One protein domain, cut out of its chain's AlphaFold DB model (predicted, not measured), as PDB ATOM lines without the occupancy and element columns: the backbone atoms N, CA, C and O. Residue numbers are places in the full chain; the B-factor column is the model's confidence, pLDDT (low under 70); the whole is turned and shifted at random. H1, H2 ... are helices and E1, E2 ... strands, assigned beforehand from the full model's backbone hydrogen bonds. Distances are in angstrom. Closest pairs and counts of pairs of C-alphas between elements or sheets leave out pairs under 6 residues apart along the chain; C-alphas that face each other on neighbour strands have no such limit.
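This is residues 13 to 114 of the 123 residues of an uncharacterized protein of Gammaproteobacteria bacterium TMED50 (UniProt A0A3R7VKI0). Two three-stranded sheets, E1 E2 E3 and E4 E5 E6, make a long sandwich, partly face to face and closest where E3 meets E6; residues 43 to 48, with short H1, stick out at one end, and short H2 is near the other. The 102 printed residues hold E1 E2 H1 E3 H2 E4 E5 E6 in chain order; both sheets are antiparallel, the class mostly strand. The whole is only just loose, close to compact, with a radius of gyration of the C-alphas of 15.8 A, and elongated, spanning 50 by 29 by 18 A.

E1, residues 18 to 24, begins with C-alpha 18 at (50.825, 20.042, -43.622). E2 is residues 31 to 38, 23.2 A long; H1, 43 to 46; E3, 56 to 62, 20.3 A; H2, 68 to 72; E4, 79 to 85; E5, 90 to 99, 28.7 A. E6, residues 104 to 112, 25.6 A, ends with C-alpha 112 at (60.778, 29.020, -29.405).

E1 and E2 form a hairpin, with N 23 and O 33 2.8 A apart. Between E2 and E3, N 34 and O 59 are 2.8 A apart. The closest C-alphas of E3 and E6 are those of Ile 58 and Val 109, 6.3 A. E4 E5 E6 is a meander, each strand the antiparallel neighbour of the one before, with N 94 and O 81 at 3.0 A and N 97 and O 106 at 2.8 A. The sheets' strands stand at 27 degrees. H2 only grazes the sheet E4 E5 E6; its O i to N i+4 pair is within hydrogen-bond range, and H1 is too short for one.

The C-alphas farthest apart, of Ile 47 and Gln 101, are 50.8 A apart. The printed part has no cut and no long link. Its mean pLDDT is 71.4; residues 14 to 19, 39 to 54, 75 to 91 and 112 to 114 are under 70.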
ATOM      1  N   ARG A  13      45.127  16.296 -43.880       70.75
ATOM      2  CA  ARG A  13      46.520  16.392 -44.332       70.75
ATOM      3  C   ARG A  13      46.545  16.990 -45.726       70.75
ATOM      4  O   ARG A  13      46.008  16.410 -46.664       70.75
ATOM      5  N   ILE A  14      47.183  18.144 -45.852       66.75
ATOM      6  CA  ILE A  14      47.332  18.873 -47.105       66.75
ATOM      7  C   ILE A  14      48.667  18.446 -47.723       66.75
ATOM      8  O   ILE A  14      49.730  18.652 -47.138       66.75
ATOM      9  N   PHE A  15      48.597  17.780 -48.879       61.25
ATOM     10  CA  PHE A  15      49.750  17.322 -49.671       61.25
ATOM     11  C   PHE A  15      50.804  16.489 -48.904       61.25
ATOM     12  O   PHE A  15      51.952  16.408 -49.327       61.25
ATOM     13  N   GLY A  16      50.443  15.880 -47.765       62.00
ATOM     14  CA  GLY A  16      51.367  15.109 -46.917       62.00
ATOM     15  C   GLY A  16      52.420  15.942 -46.173       62.00
ATOM     16  O   GLY A  16      53.203  15.374 -45.419       62.00
ATOM     17  N   VAL A  17      52.409  17.265 -46.351       55.34
ATOM     18  CA  VAL A  17      53.395  18.203 -45.796       55.34
ATOM     19  C   VAL A  17      52.789  19.200 -44.826       55.34
ATOM     20  O   VAL A  17      53.536  19.921 -44.181       55.34
ATOM     21  N   SER A  18      51.463  19.265 -44.685       58.66
ATOM     22  CA  SER A  18      50.825  20.042 -43.622       58.66
ATOM     23  C   SER A  18      49.677  19.274 -42.980       58.66
ATOM     24  O   SER A  18      48.850  18.701 -43.689       58.66
ATOM     25  N   SER A  19      49.612  19.247 -41.650       63.22
ATOM     26  CA  SER A  19      48.479  18.693 -40.900       63.22
ATOM     27  C   SER A  19      47.616  19.818 -40.351       63.22
ATOM     28  O   SER A  19      48.136  20.847 -39.938       63.22
ATOM     29  N   VAL A  20      46.302  19.618 -40.375       73.12
ATOM     30  CA  VAL A  20      45.301  20.428 -39.688       73.12
ATOM     31  C   VAL A  20      44.685  19.535 -38.628       73.12
ATOM     32  O   VAL A  20      44.086  18.513 -38.966       73.12
ATOM     33  N   GLU A  21      44.863  19.891 -37.362       70.19
ATOM     34  CA  GLU A  21      44.388  19.094 -36.232       70.19
ATOM     35  C   GLU A  21      43.442  19.924 -35.363       70.19
ATOM     36  O   GLU A  21      43.771  21.072 -35.034       70.19
ATOM     37  N   PRO A  22      42.261  19.380 -35.015       75.44
ATOM     38  CA  PRO A  22      41.373  20.048 -34.091       75.44
ATOM     39  C   PRO A  22      41.926  19.962 -32.669       75.44
ATOM     40  O   PRO A  22      42.384  18.913 -32.214       75.44
ATOM     41  N   SER A  23      41.856  21.080 -31.962       73.00
ATOM     42  CA  SER A  23      42.190  21.198 -30.552       73.00
ATOM     43  C   SER A  23      41.065  21.958 -29.862       73.00
ATOM     44  O   SER A  23      40.801  23.120 -30.182       73.00
ATOM     45  N   ASP A  24      40.379  21.280 -28.947       74.75
ATOM     46  CA  ASP A  24      39.329  21.889 -28.138       74.75
ATOM     47  C   ASP A  24      39.934  22.471 -26.856       74.75
ATOM     48  O   ASP A  24      40.690  21.807 -26.142       74.75
ATOM     49  N   ASP A  25      39.583  23.720 -26.547       76.19
ATOM     50  CA  ASP A  25      39.986  24.385 -25.311       76.19
ATOM     51  C   ASP A  25      38.921  24.158 -24.225       76.19
ATOM     52  O   ASP A  25      37.836  24.748 -24.285       76.19
ATOM     53  N   PRO A  26      39.201  23.362 -23.177       74.50
ATOM     54  CA  PRO A  26      38.212  23.054 -22.143       74.50
ATOM     55  C   PRO A  26      37.761  24.289 -21.345       74.50
ATOM     56  O   PRO A  26      36.694  24.274 -20.715       74.50
ATOM     57  N   SER A  27      38.552  25.365 -21.350       78.44
ATOM     58  CA  SER A  27      38.226  26.606 -20.636       78.44
ATOM     59  C   SER A  27      37.348  27.547 -21.466       78.44
ATOM     60  O   SER A  27      36.652  28.375 -20.886       78.44
ATOM     61  N   VAL A  28      37.323  27.377 -22.791       83.38
ATOM     62  CA  VAL A  28      36.451  28.097 -23.734       83.38
ATOM     63  C   VAL A  28      35.603  27.065 -24.479       83.38
ATOM     64  O   VAL A  28      35.704  26.876 -25.690       83.38
ATOM     65  N   SER A  29      34.768  26.349 -23.725       82.62
ATOM     66  CA  SER A  29      33.872  25.338 -24.289       82.62
ATOM     67  C   SER A  29      32.970  25.969 -25.353       82.62
ATOM     68  O   SER A  29      32.259  26.927 -25.055       82.62
ATOM     69  N   GLY A  30      33.010  25.427 -26.571       83.31
ATOM     70  CA  GLY A  30      32.284  25.949 -27.733       83.31
ATOM     71  C   GLY A  30      33.164  26.640 -28.778       83.31
ATOM     72  O   GLY A  30      32.663  26.993 -29.848       83.31
ATOM     73  N   ALA A  31      34.462  26.799 -28.510       85.81
ATOM     74  CA  ALA A  31      35.463  27.124 -29.518       85.81
ATOM     75  C   ALA A  31      36.213  25.860 -29.966       85.81
ATOM     76  O   ALA A  31      36.638  25.058 -29.137       85.81
ATOM     77  N   THR A  32      36.421  25.725 -31.273       85.19
ATOM     78  CA  THR A  32      37.284  24.695 -31.866       85.19
ATOM     79  C   THR A  32      38.432  25.382 -32.588       85.19
ATOM     80  O   THR A  32      38.208  26.262 -33.427       85.19
ATOM     81  N   CYS A  33      39.661  24.984 -32.267       85.38
ATOM     82  CA  CYS A  33      40.872  25.504 -32.885       85.38
ATOM     83  C   CYS A  33      41.446  24.516 -33.890       85.38
ATOM     84  O   CYS A  33      41.560  23.330 -33.607       85.38
ATOM     85  N   TYR A  34      41.854  25.020 -35.048       84.38
ATOM     86  CA  TYR A  34      42.541  24.262 -36.082       84.38
ATOM     87  C   TYR A  34      43.983  24.732 -36.157       84.38
ATOM     88  O   TYR A  34      44.246  25.879 -36.519       84.38
ATOM     89  N   LEU A  35      44.909  23.848 -35.800       81.44
ATOM     90  CA  LEU A  35      46.337  24.115 -35.873       81.44
ATOM     91  C   LEU A  35      46.886  23.522 -37.168       81.44
ATOM     92  O   LEU A  35      46.831  22.311 -37.367       81.44
ATOM     93  N   SER A  36      47.401  24.385 -38.037       78.38
ATOM     94  CA  SER A  36      48.144  24.011 -39.232       78.38
ATOM     95  C   SER A  36      49.642  24.053 -38.962       78.38
ATOM     96  O   SER A  36      50.141  25.050 -38.437       78.38
ATOM     97  N   ARG A  37      50.363  22.989 -39.323       75.31
ATOM     98  CA  ARG A  37      51.830  22.895 -39.214       75.31
ATOM     99  C   ARG A  37      52.424  22.125 -40.365       75.31
ATOM    100  O   ARG A  37      51.760  21.224 -40.880       75.31
ATOM    101  N   ALA A  38      53.672  22.420 -40.723       70.12
ATOM    102  CA  ALA A  38      54.366  21.591 -41.693       70.12
ATOM    103  C   ALA A  38      54.878  20.286 -41.061       70.12
ATOM    104  O   ALA A  38      55.584  20.290 -40.059       70.12
ATOM    105  N   VAL A  39      54.545  19.163 -41.688       64.81
ATOM    106  CA  VAL A  39      55.007  17.828 -41.313       64.81
ATOM    107  C   VAL A  39      56.057  17.400 -42.332       64.81
ATOM    108  O   VAL A  39      55.733  17.117 -43.482       64.81
ATOM    109  N   THR A  40      57.329  17.326 -41.947       59.47
ATOM    110  CA  THR A  40      58.364  16.762 -42.827       59.47
ATOM    111  C   THR A  40      58.347  15.237 -42.731       59.47
ATOM    112  O   THR A  40      58.969  14.650 -41.846       59.47
ATOM    113  N   GLY A  41      57.620  14.586 -43.639       52.38
ATOM    114  CA  GLY A  41      57.536  13.127 -43.745       52.38
ATOM    115  C   GLY A  41      57.820  12.663 -45.171       52.38
ATOM    116  O   GLY A  41      56.907  12.533 -45.974       52.38
ATOM    117  N   GLY A  42      59.095  12.427 -45.481       59.19
ATOM    118  CA  GLY A  42      59.576  11.914 -46.769       59.19
ATOM    119  C   GLY A  42      60.900  11.164 -46.596       59.19
ATOM    120  O   GLY A  42      61.185  10.675 -45.507       59.19
ATOM    121  N   ILE A  43      61.748  11.111 -47.629       50.69
ATOM    122  CA  ILE A  43      63.064  10.429 -47.603       50.69
ATOM    123  C   ILE A  43      63.935  10.918 -46.422       50.69
ATOM    124  O   ILE A  43      64.625  10.131 -45.779       50.69
ATOM    125  N   SER A  44      63.815  12.196 -46.055       53.69
ATOM    126  CA  SER A  44      64.469  12.811 -44.890       53.69
ATOM    127  C   SER A  44      63.989  12.251 -43.537       53.69
ATOM    128  O   SER A  44      64.763  12.174 -42.586       53.69
ATOM    129  N   GLY A  45      62.735  11.790 -43.456       50.38
ATOM    130  CA  GLY A  45      62.169  11.125 -42.277       50.38
ATOM    131  C   GLY A  45      62.652   9.682 -42.099       50.38
ATOM    132  O   GLY A  45      62.755   9.213 -40.970       50.38
ATOM    133  N   ALA A  46      63.037   8.999 -43.185       53.88
ATOM    134  CA  ALA A  46      63.621   7.653 -43.126       53.88
ATOM    135  C   ALA A  46      65.049   7.639 -42.541       53.88
ATOM    136  O   ALA A  46      65.509   6.606 -42.064       53.88
ATOM    137  N   ILE A  47      65.732   8.790 -42.546       52.66
ATOM    138  CA  ILE A  47      67.089   8.989 -42.002       52.66
ATOM    139  C   ILE A  47      67.037   9.607 -40.583       52.66
ATOM    140  O   ILE A  47      68.064   9.890 -39.977       52.66
ATOM    141  N   GLY A  48      65.841   9.783 -40.004       49.53
ATOM    142  CA  GLY A  48      65.678  10.321 -38.646       49.53
ATOM    143  C   GLY A  48      65.804  11.847 -38.550       49.53
ATOM    144  O   GLY A  48      65.948  12.377 -37.453       49.53
ATOM    145  N   VAL A  49      65.718  12.559 -39.680       50.47
ATOM    146  CA  VAL A  49      65.771  14.027 -39.767       50.47
ATOM    147  C   VAL A  49      64.379  14.561 -40.122       50.47
ATOM    148  O   VAL A  49      64.165  15.202 -41.148       50.47
ATOM    149  N   ALA A  50      63.381  14.224 -39.304       53.62
ATOM    150  CA  ALA A  50      62.077  14.874 -39.375       53.62
ATOM    151  C   ALA A  50      62.173  16.203 -38.609       53.62
ATOM    152  O   ALA A  50      62.102  16.233 -37.383       53.62
ATOM    153  N   GLU A  51      62.410  17.298 -39.324       52.72
ATOM    154  CA  GLU A  51      62.412  18.637 -38.744       52.72
ATOM    155  C   GLU A  51      61.022  19.268 -38.836       52.72
ATOM    156  O   GLU A  51      60.615  19.742 -39.892       52.72
ATOM    157  N   ASP A  52      60.333  19.367 -37.698       57.12
ATOM    158  CA  ASP A  52      59.171  20.252 -37.570       57.12
ATOM    159  C   ASP A  52      59.624  21.694 -37.898       57.12
ATOM    160  O   ASP A  52      60.608  22.211 -37.337       57.12
ATOM    161  N   THR A  53      58.998  22.313 -38.902       58.66
ATOM    162  CA  THR A  53      59.348  23.671 -39.342       58.66
ATOM    163  C   THR A  53      58.657  24.693 -38.448       58.66
ATOM    164  O   THR A  53      57.541  24.468 -38.000       58.66
ATOM    165  N   SER A  54      59.270  25.859 -38.232       59.53
ATOM    166  CA  SER A  54      58.686  26.939 -37.413       59.53
ATOM    167  C   SER A  54      57.418  27.577 -38.011       59.53
ATOM    168  O   SER A  54      56.903  28.537 -37.444       59.53
ATOM    169  N   ASP A  55      56.930  27.088 -39.152       70.31
ATOM    170  CA  ASP A  55      55.735  27.580 -39.821       70.31
ATOM    171  C   ASP A  55      54.493  26.872 -39.265       70.31
ATOM    172  O   ASP A  55      54.203  25.714 -39.579       70.31
ATOM    173  N   ALA A  56      53.752  27.597 -38.431       77.19
ATOM    174  CA  ALA A  56      52.446  27.179 -37.957       77.19
ATOM    175  C   ALA A  56      51.441  28.319 -38.012       77.19
ATOM    176  O   ALA A  56      51.783  29.490 -37.839       77.19
ATOM    177  N   SER A  57      50.182  27.947 -38.190       81.06
ATOM    178  CA  SER A  57      49.045  28.850 -38.119       81.06
ATOM    179  C   SER A  57      47.955  28.227 -37.269       81.06
ATOM    180  O   SER A  57      47.788  27.011 -37.272       81.06
ATOM    181  N   ILE A  58      47.228  29.043 -36.517       85.50
ATOM    182  CA  ILE A  58      46.083  28.596 -35.733       85.50
ATOM    183  C   ILE A  58      44.861  29.401 -36.149       85.50
ATOM    184  O   ILE A  58      44.959  30.598 -36.380       85.50
ATOM    185  N   ALA A  59      43.715  28.737 -36.250       86.81
ATOM    186  CA  ALA A  59      42.438  29.391 -36.474       86.81
ATOM    187  C   ALA A  59      41.400  28.808 -35.519       86.81
ATOM    188  O   ALA A  59      41.005  27.650 -35.650       86.81
ATOM    189  N   CYS A  60      40.942  29.617 -34.569       87.25
ATOM    190  CA  CYS A  60      39.889  29.234 -33.637       87.25
ATOM    191  C   CYS A  60      38.556  29.838 -34.066       87.25
ATOM    192  O   CYS A  60      38.466  31.023 -34.394       87.25
ATOM    193  N   ARG A  61      37.510  29.012 -34.093       86.69
ATOM    194  CA  ARG A  61      36.156  29.419 -34.473       86.69
ATOM    195  C   ARG A  61      35.167  28.969 -33.417       86.69
ATOM    196  O   ARG A  61      35.299  27.888 -32.851       86.69
ATOM    197  N   GLN A  62      34.156  29.798 -33.187       86.88
ATOM    198  CA  GLN A  62      33.016  29.413 -32.374       86.88
ATOM    199  C   GLN A  62      32.186  28.380 -33.146       86.88
ATOM    200  O   GLN A  62      31.567  28.697 -34.160       86.88
ATOM    201  N   THR A  63      32.201  27.139 -32.674       85.44
ATOM    202  CA  THR A  63      31.457  26.000 -33.233       85.44
ATOM    203  C   THR A  63      30.236  25.644 -32.388       85.44
ATOM    204  O   THR A  63      29.381  24.878 -32.834       85.44
ATOM    205  N   CYS A  64      30.137  26.218 -31.185       84.62
ATOM    206  CA  CYS A  64      29.055  26.028 -30.231       84.62
ATOM    207  C   CYS A  64      28.825  27.294 -29.380       84.62
ATOM    208  O   CYS A  64      29.681  28.180 -29.348       84.62
ATOM    209  N   PRO A  65      27.679  27.429 -28.687       86.94
ATOM    210  CA  PRO A  65      27.486  28.512 -27.728       86.94
ATOM    211  C   PRO A  65      28.602  28.518 -26.679       86.94
ATOM    212  O   PRO A  65      28.872  27.492 -26.055       86.94
ATOM    213  N   ILE A  66      29.252  29.668 -26.509       86.38
ATOM    214  CA  ILE A  66      30.303  29.860 -25.510       86.38
ATOM    215  C   ILE A  66      29.664  30.385 -24.226       86.38
ATOM    216  O   ILE A  66      28.853  31.313 -24.259       86.38
ATOM    217  N   ASP A  67      30.047  29.805 -23.091       85.75
ATOM    218  CA  ASP A  67      29.670  30.311 -21.773       85.75
ATOM    219  C   ASP A  67      30.528  31.534 -21.419       85.75
ATOM    220  O   ASP A  67      31.674  31.414 -20.980       85.75
ATOM    221  N   ALA A  68      29.957  32.724 -21.612       81.62
ATOM    222  CA  ALA A  68      30.618  33.991 -21.312       81.62
ATOM    223  C   ALA A  68      30.988  34.134 -19.824       81.62
ATOM    224  O   ALA A  68      32.015  34.732 -19.510       81.62
ATOM    225  N   GLY A  69      30.214  33.549 -18.901       82.25
ATOM    226  CA  GLY A  69      30.518  33.581 -17.468       82.25
ATOM    227  C   GLY A  69      31.773  32.775 -17.136       82.25
ATOM    228  O   GLY A  69      32.637  33.237 -16.386       82.25
ATOM    229  N   LYS A  70      31.924  31.604 -17.767       81.56
ATOM    230  CA  LYS A  70      33.140  30.787 -17.660       81.56
ATOM    231  C   LYS A  70      34.346  31.501 -18.278       81.56
ATOM    232  O   LYS A  70      35.394  31.578 -17.638       81.56
ATOM    233  N   VAL A  71      34.188  32.085 -19.466       82.81
ATOM    234  CA  VAL A  71      35.258  32.836 -20.151       82.81
ATOM    235  C   VAL A  71      35.673  34.089 -19.367       82.81
ATOM    236  O   VAL A  71      36.861  34.377 -19.252       82.81
ATOM    237  N   ALA A  72      34.729  34.792 -18.739       80.19
ATOM    238  CA  ALA A  72      35.011  35.978 -17.932       80.19
ATOM    239  C   ALA A  72      35.854  35.692 -16.676       80.19
ATOM    240  O   ALA A  72      36.464  36.613 -16.125       80.19
ATOM    241  N   SER A  73      35.891  34.433 -16.227       79.19
ATOM    242  CA  SER A  73      36.717  33.984 -15.104       79.19
ATOM    243  C   SER A  73      38.159  33.626 -15.492       79.19
ATOM    244  O   SER A  73      38.984  33.385 -14.609       79.19
ATOM    245  N   LEU A  74      38.478  33.603 -16.794       76.75
ATOM    246  CA  LEU A  74      39.810  33.257 -17.287       76.75
ATOM    247  C   LEU A  74      40.831  34.333 -16.926       76.75
ATOM    248  O   LEU A  74      40.556  35.535 -16.993       76.75
ATOM    249  N   LYS A  75      42.041  33.897 -16.570       69.25
ATOM    250  CA  LYS A  75      43.137  34.821 -16.298       69.25
ATOM    251  C   LYS A  75      43.797  35.239 -17.619       69.25
ATOM    252  O   LYS A  75      43.928  34.423 -18.537       69.25
ATOM    253  N   PRO A  76      44.230  36.504 -17.748       64.50
ATOM    254  CA  PRO A  76      45.001  36.934 -18.906       64.50
ATOM    255  C   PRO A  76      46.301  36.128 -19.016       64.50
ATOM    256  O   PRO A  76      47.071  36.077 -18.058       64.50
ATOM    257  N   GLY A  77      46.565  35.545 -20.188       58.19
ATOM    258  CA  GLY A  77      47.834  34.867 -20.474       58.19
ATOM    259  C   GLY A  77      47.926  33.411 -20.011       58.19
ATOM    260  O   GLY A  77      49.033  32.879 -19.950       58.19
ATOM    261  N   ASP A  78      46.804  32.752 -19.709       60.28
ATOM    262  CA  ASP A  78      46.814  31.312 -19.454       60.28
ATOM    263  C   ASP A  78      47.319  30.545 -20.695       60.28
ATOM    264  O   ASP A  78      46.786  30.652 -21.806       60.28
ATOM    265  N   GLN A  79      48.377  29.760 -20.499       55.59
ATOM    266  CA  GLN A  79      48.940  28.881 -21.518       55.59
ATOM    267  C   GLN A  79      47.971  27.710 -21.742       55.59
ATOM    268  O   GLN A  79      47.755  26.904 -20.839       55.59
ATOM    269  N   VAL A  80      47.361  27.630 -22.929       58.41
ATOM    270  CA  VAL A  80      46.333  26.612 -23.230       58.41
ATOM    271  C   VAL A  80      46.971  25.288 -23.591       58.41
ATOM    272  O   VAL A  80      46.458  24.235 -23.221       58.41
ATOM    273  N   PHE A  81      48.099  25.332 -24.297       61.84
ATOM    274  CA  PHE A  81      48.739  24.120 -24.768       61.84
ATOM    275  C   PHE A  81      50.235  24.328 -25.017       61.84
ATOM    276  O   PHE A  81      50.651  25.255 -25.717       61.84
ATOM    277  N   LYS A  82      51.054  23.428 -24.464       54.78
ATOM    278  CA  LYS A  82      52.485  23.322 -24.760       54.78
ATOM    279  C   LYS A  82      52.755  21.927 -25.309       54.78
ATOM    280  O   LYS A  82      52.718  20.956 -24.559       54.78
ATOM    281  N   GLN A  83      53.042  21.832 -26.606       56.47
ATOM    282  CA  GLN A  83      53.433  20.569 -27.231       56.47
ATOM    283  C   GLN A  83      54.940  20.567 -27.466       56.47
ATOM    284  O   GLN A  83      55.476  21.420 -28.176       56.47
ATOM    285  N   SER A  84      55.622  19.615 -26.831       52.75
ATOM    286  CA  SER A  84      57.053  19.384 -27.017       52.75
ATOM    287  C   SER A  84      57.258  18.374 -28.142       52.75
ATOM    288  O   SER A  84      56.778  17.246 -28.041       52.75
ATOM    289  N   THR A  85      57.989  18.764 -29.184       54.25
ATOM    290  CA  THR A  85      58.481  17.861 -30.231       54.25
ATOM    291  C   THR A  85      60.013  17.825 -30.094       54.25
ATOM    292  O   THR A  85      60.669  18.853 -30.250       54.25
ATOM    293  N   SER A  86      60.619  16.696 -29.707       49.72
ATOM    294  CA  SER A  86      62.092  16.570 -29.570       49.72
ATOM    295  C   SER A  86      62.734  16.254 -30.942       49.72
ATOM    296  O   SER A  86      62.050  15.748 -31.824       49.72
ATOM    297  N   LEU A  87      63.992  16.604 -31.266       49.44
ATOM    298  CA  LEU A  87      65.239  16.259 -30.556       49.44
ATOM    299  C   LEU A  87      66.295  17.385 -30.389       49.44
ATOM    300  O   LEU A  87      67.305  17.123 -29.750       49.44
ATOM    301  N   LEU A  88      66.097  18.630 -30.861       52.12
ATOM    302  CA  LEU A  88      67.048  19.753 -30.621       52.12
ATOM    303  C   LEU A  88      66.370  21.133 -30.397       52.12
ATOM    304  O   LEU A  88      66.740  22.130 -31.007       52.12
ATOM    305  N   PHE A  89      65.401  21.208 -29.475       52.06
ATOM    306  CA  PHE A  89      64.779  22.456 -28.970       52.06
ATOM    307  C   PHE A  89      63.919  23.260 -29.964       52.06
ATOM    308  O   PHE A  89      64.071  24.473 -30.087       52.06
ATOM    309  N   LYS A  90      62.950  22.618 -30.626       63.12
ATOM    310  CA  LYS A  90      61.820  23.330 -31.250       63.12
ATOM    311  C   LYS A  90      60.556  23.010 -30.451       63.12
ATOM    312  O   LYS A  90      59.987  21.936 -30.582       63.12
ATOM    313  N   SER A  91      60.158  23.919 -29.564       65.62
ATOM    314  CA  SER A  91      58.867  23.841 -28.870       65.62
ATOM    315  C   SER A  91      57.896  24.801 -29.528       65.62
ATOM    316  O   SER A  91      58.270  25.913 -29.907       65.62
ATOM    317  N   MET A  92      56.653  24.367 -29.679       73.69
ATOM    318  CA  MET A  92      55.592  25.210 -30.194       73.69
ATOM    319  C   MET A  92      54.542  25.411 -29.112       73.69
ATOM    320  O   MET A  92      54.082  24.455 -28.479       73.69
ATOM    321  N   GLN A  93      54.183  26.670 -28.898       77.00
ATOM    322  CA  GLN A  93      53.295  27.089 -27.828       77.00
ATOM    323  C   GLN A  93      52.042  27.717 -28.422       77.00
ATOM    324  O   GLN A  93      52.129  28.511 -29.359       77.00
ATOM    325  N   VAL A  94      50.886  27.362 -27.864       81.56
ATOM    326  CA  VAL A  94      49.619  28.046 -28.118       81.56
ATOM    327  C   VAL A  94      49.188  28.705 -26.815       81.56
ATOM    328  O   VAL A  94      48.923  28.035 -25.812       81.56
ATOM    329  N   VAL A  95      49.136  30.032 -26.825       84.88
ATOM    330  CA  VAL A  95      48.720  30.838 -25.675       84.88
ATOM    331  C   VAL A  95      47.378  31.487 -25.960       84.88
ATOM    332  O   VAL A  95      47.106  31.897 -27.089       84.88
ATOM    333  N   ARG A  96      46.540  31.590 -24.930       88.50
ATOM    334  CA  ARG A  96      45.246  32.262 -25.017       88.50
ATOM    335  C   ARG A  96      45.294  33.574 -24.273       88.50
ATOM    336  O   ARG A  96      45.789  33.671 -23.151       88.50
ATOM    337  N   HIS A  97      44.701  34.579 -24.890       84.44
ATOM    338  CA  HIS A  97      44.465  35.866 -24.277       84.44
ATOM    339  C   HIS A  97      42.972  36.167 -24.285       84.44
ATOM    340  O   HIS A  97      42.334  36.086 -25.330       84.44
ATOM    341  N   TYR A  98      42.426  36.520 -23.125       85.62
ATOM    342  CA  TYR A  98      41.060  37.011 -23.015       85.62
ATOM    343  C   TYR A  98      41.074  38.526 -22.809       85.62
ATOM    344  O   TYR A  98      41.563  39.017 -21.790       85.62
ATOM    345  N   ASP A  99      40.536  39.259 -23.780       85.06
ATOM    346  CA  ASP A  99      40.274  40.688 -23.678       85.06
ATOM    347  C   ASP A  99      38.902  40.900 -23.035       85.06
ATOM    348  O   ASP A  99      37.858  40.824 -23.685       85.06
ATOM    349  N   LYS A 100      38.920  41.202 -21.735       81.62
ATOM    350  CA  LYS A 100      37.713  41.455 -20.945       81.62
ATOM    351  C   LYS A 100      36.928  42.686 -21.408       81.62
ATOM    352  O   LYS A 100      35.724  42.730 -21.193       81.62
ATOM    353  N   GLN A 101      37.578  43.692 -22.001       84.50
ATOM    354  CA  GLN A 101      36.881  44.908 -22.439       84.50
ATOM    355  C   GLN A 101      36.053  44.661 -23.701       84.50
ATOM    356  O   GLN A 101      35.017  45.293 -23.883       84.50
ATOM    357  N   ARG A 102      36.527  43.761 -24.569       85.25
ATOM    358  CA  ARG A 102      35.883  43.424 -25.848       85.25
ATOM    359  C   ARG A 102      35.153  42.081 -25.828       85.25
ATOM    360  O   ARG A 102      34.635  41.680 -26.862       85.25
ATOM    361  N   GLU A 103      35.161  41.394 -24.684       83.94
ATOM    362  CA  GLU A 103      34.670  40.019 -24.516       83.94
ATOM    363  C   GLU A 103      35.182  39.080 -25.623       83.94
ATOM    364  O   GLU A 103      34.451  38.271 -26.192       83.94
ATOM    365  N   PHE A 104      36.471  39.209 -25.950       85.62
ATOM    366  CA  PHE A 104      37.092  38.542 -27.091       85.62
ATOM    367  C   PHE A 104      38.231  37.626 -26.646       85.62
ATOM    368  O   PHE A 104      39.063  38.006 -25.821       85.62
ATOM    369  N   VAL A 105      38.290  36.417 -27.208       87.12
ATOM    370  CA  VAL A 105      39.362  35.451 -26.944       87.12
ATOM    371  C   VAL A 105      40.248  35.329 -28.180       87.12
ATOM    372  O   VAL A 105      39.786  34.947 -29.253       87.12
ATOM    373  N   THR A 106      41.534  35.599 -27.996       88.69
ATOM    374  CA  THR A 106      42.587  35.431 -28.998       88.69
ATOM    375  C   THR A 106      43.439  34.220 -28.666       88.69
ATOM    376  O   THR A 106      43.786  33.997 -27.505       88.69
ATOM    377  N   TYR A 107      43.865  33.505 -29.703       87.69
ATOM    378  CA  TYR A 107      44.874  32.459 -29.609       87.69
ATOM    379  C   TYR A 107      46.096  32.873 -30.420       87.69
ATOM    380  O   TYR A 107      45.971  33.326 -31.550       87.69
ATOM    381  N   LEU A 108      47.278  32.732 -29.831       85.25
ATOM    382  CA  LEU A 108      48.546  33.010 -30.491       85.25
ATOM    383  C   LEU A 108      49.363  31.727 -30.513       85.25
ATOM    384  O   LEU A 108      49.637  31.146 -29.461       85.25
ATOM    385  N   VAL A 109      49.783  31.316 -31.707       82.12
ATOM    386  CA  VAL A 109      50.765  30.245 -31.877       82.12
ATOM    387  C   VAL A 109      52.134  30.841 -32.191       82.12
ATOM    388  O   VAL A 109      52.248  31.714 -33.052       82.12
ATOM    389  N   TYR A 110      53.170  30.373 -31.497       77.81
ATOM    390  CA  TYR A 110      54.561  30.743 -31.761       77.81
ATOM    391  C   TYR A 110      55.526  29.587 -31.460       77.81
ATOM    392  O   TYR A 110      55.180  28.623 -30.771       77.81
ATOM    393  N   SER A 111      56.742  29.670 -32.003       72.88
ATOM    394  CA  SER A 111      57.813  28.686 -31.802       72.88
ATOM    395  C   SER A 111      59.014  29.309 -31.093       72.88
ATOM    396  O   SER A 111      59.476  30.386 -31.474       72.88
ATOM    397  N   ASP A 112      59.557  28.608 -30.099       63.88
ATOM    398  CA  ASP A 112      60.778  29.020 -29.405       63.88
ATOM    399  C   ASP A 112      62.003  28.563 -30.208       63.88
ATOM    400  O   ASP A 112      62.521  27.465 -30.000       63.88
ATOM    401  N   LYS A 113      62.476  29.374 -31.159       60.09
ATOM    402  CA  LYS A 113      63.743  29.107 -31.856       60.09
ATOM    403  C   LYS A 113      64.850  29.967 -31.250       60.09
ATOM    404  O   LYS A 113      64.860  31.178 -31.425       60.09
ATOM    405  N   LEU A 114      65.809  29.333 -30.572       50.44
ATOM    406  CA  LEU A 114      66.921  30.033 -29.908       50.44
ATOM    407  C   LEU A 114      68.013  30.540 -30.875       50.44
ATOM    408  O   LEU A 114      68.827  31.360 -30.468       50.44
TER     409      LEU A 114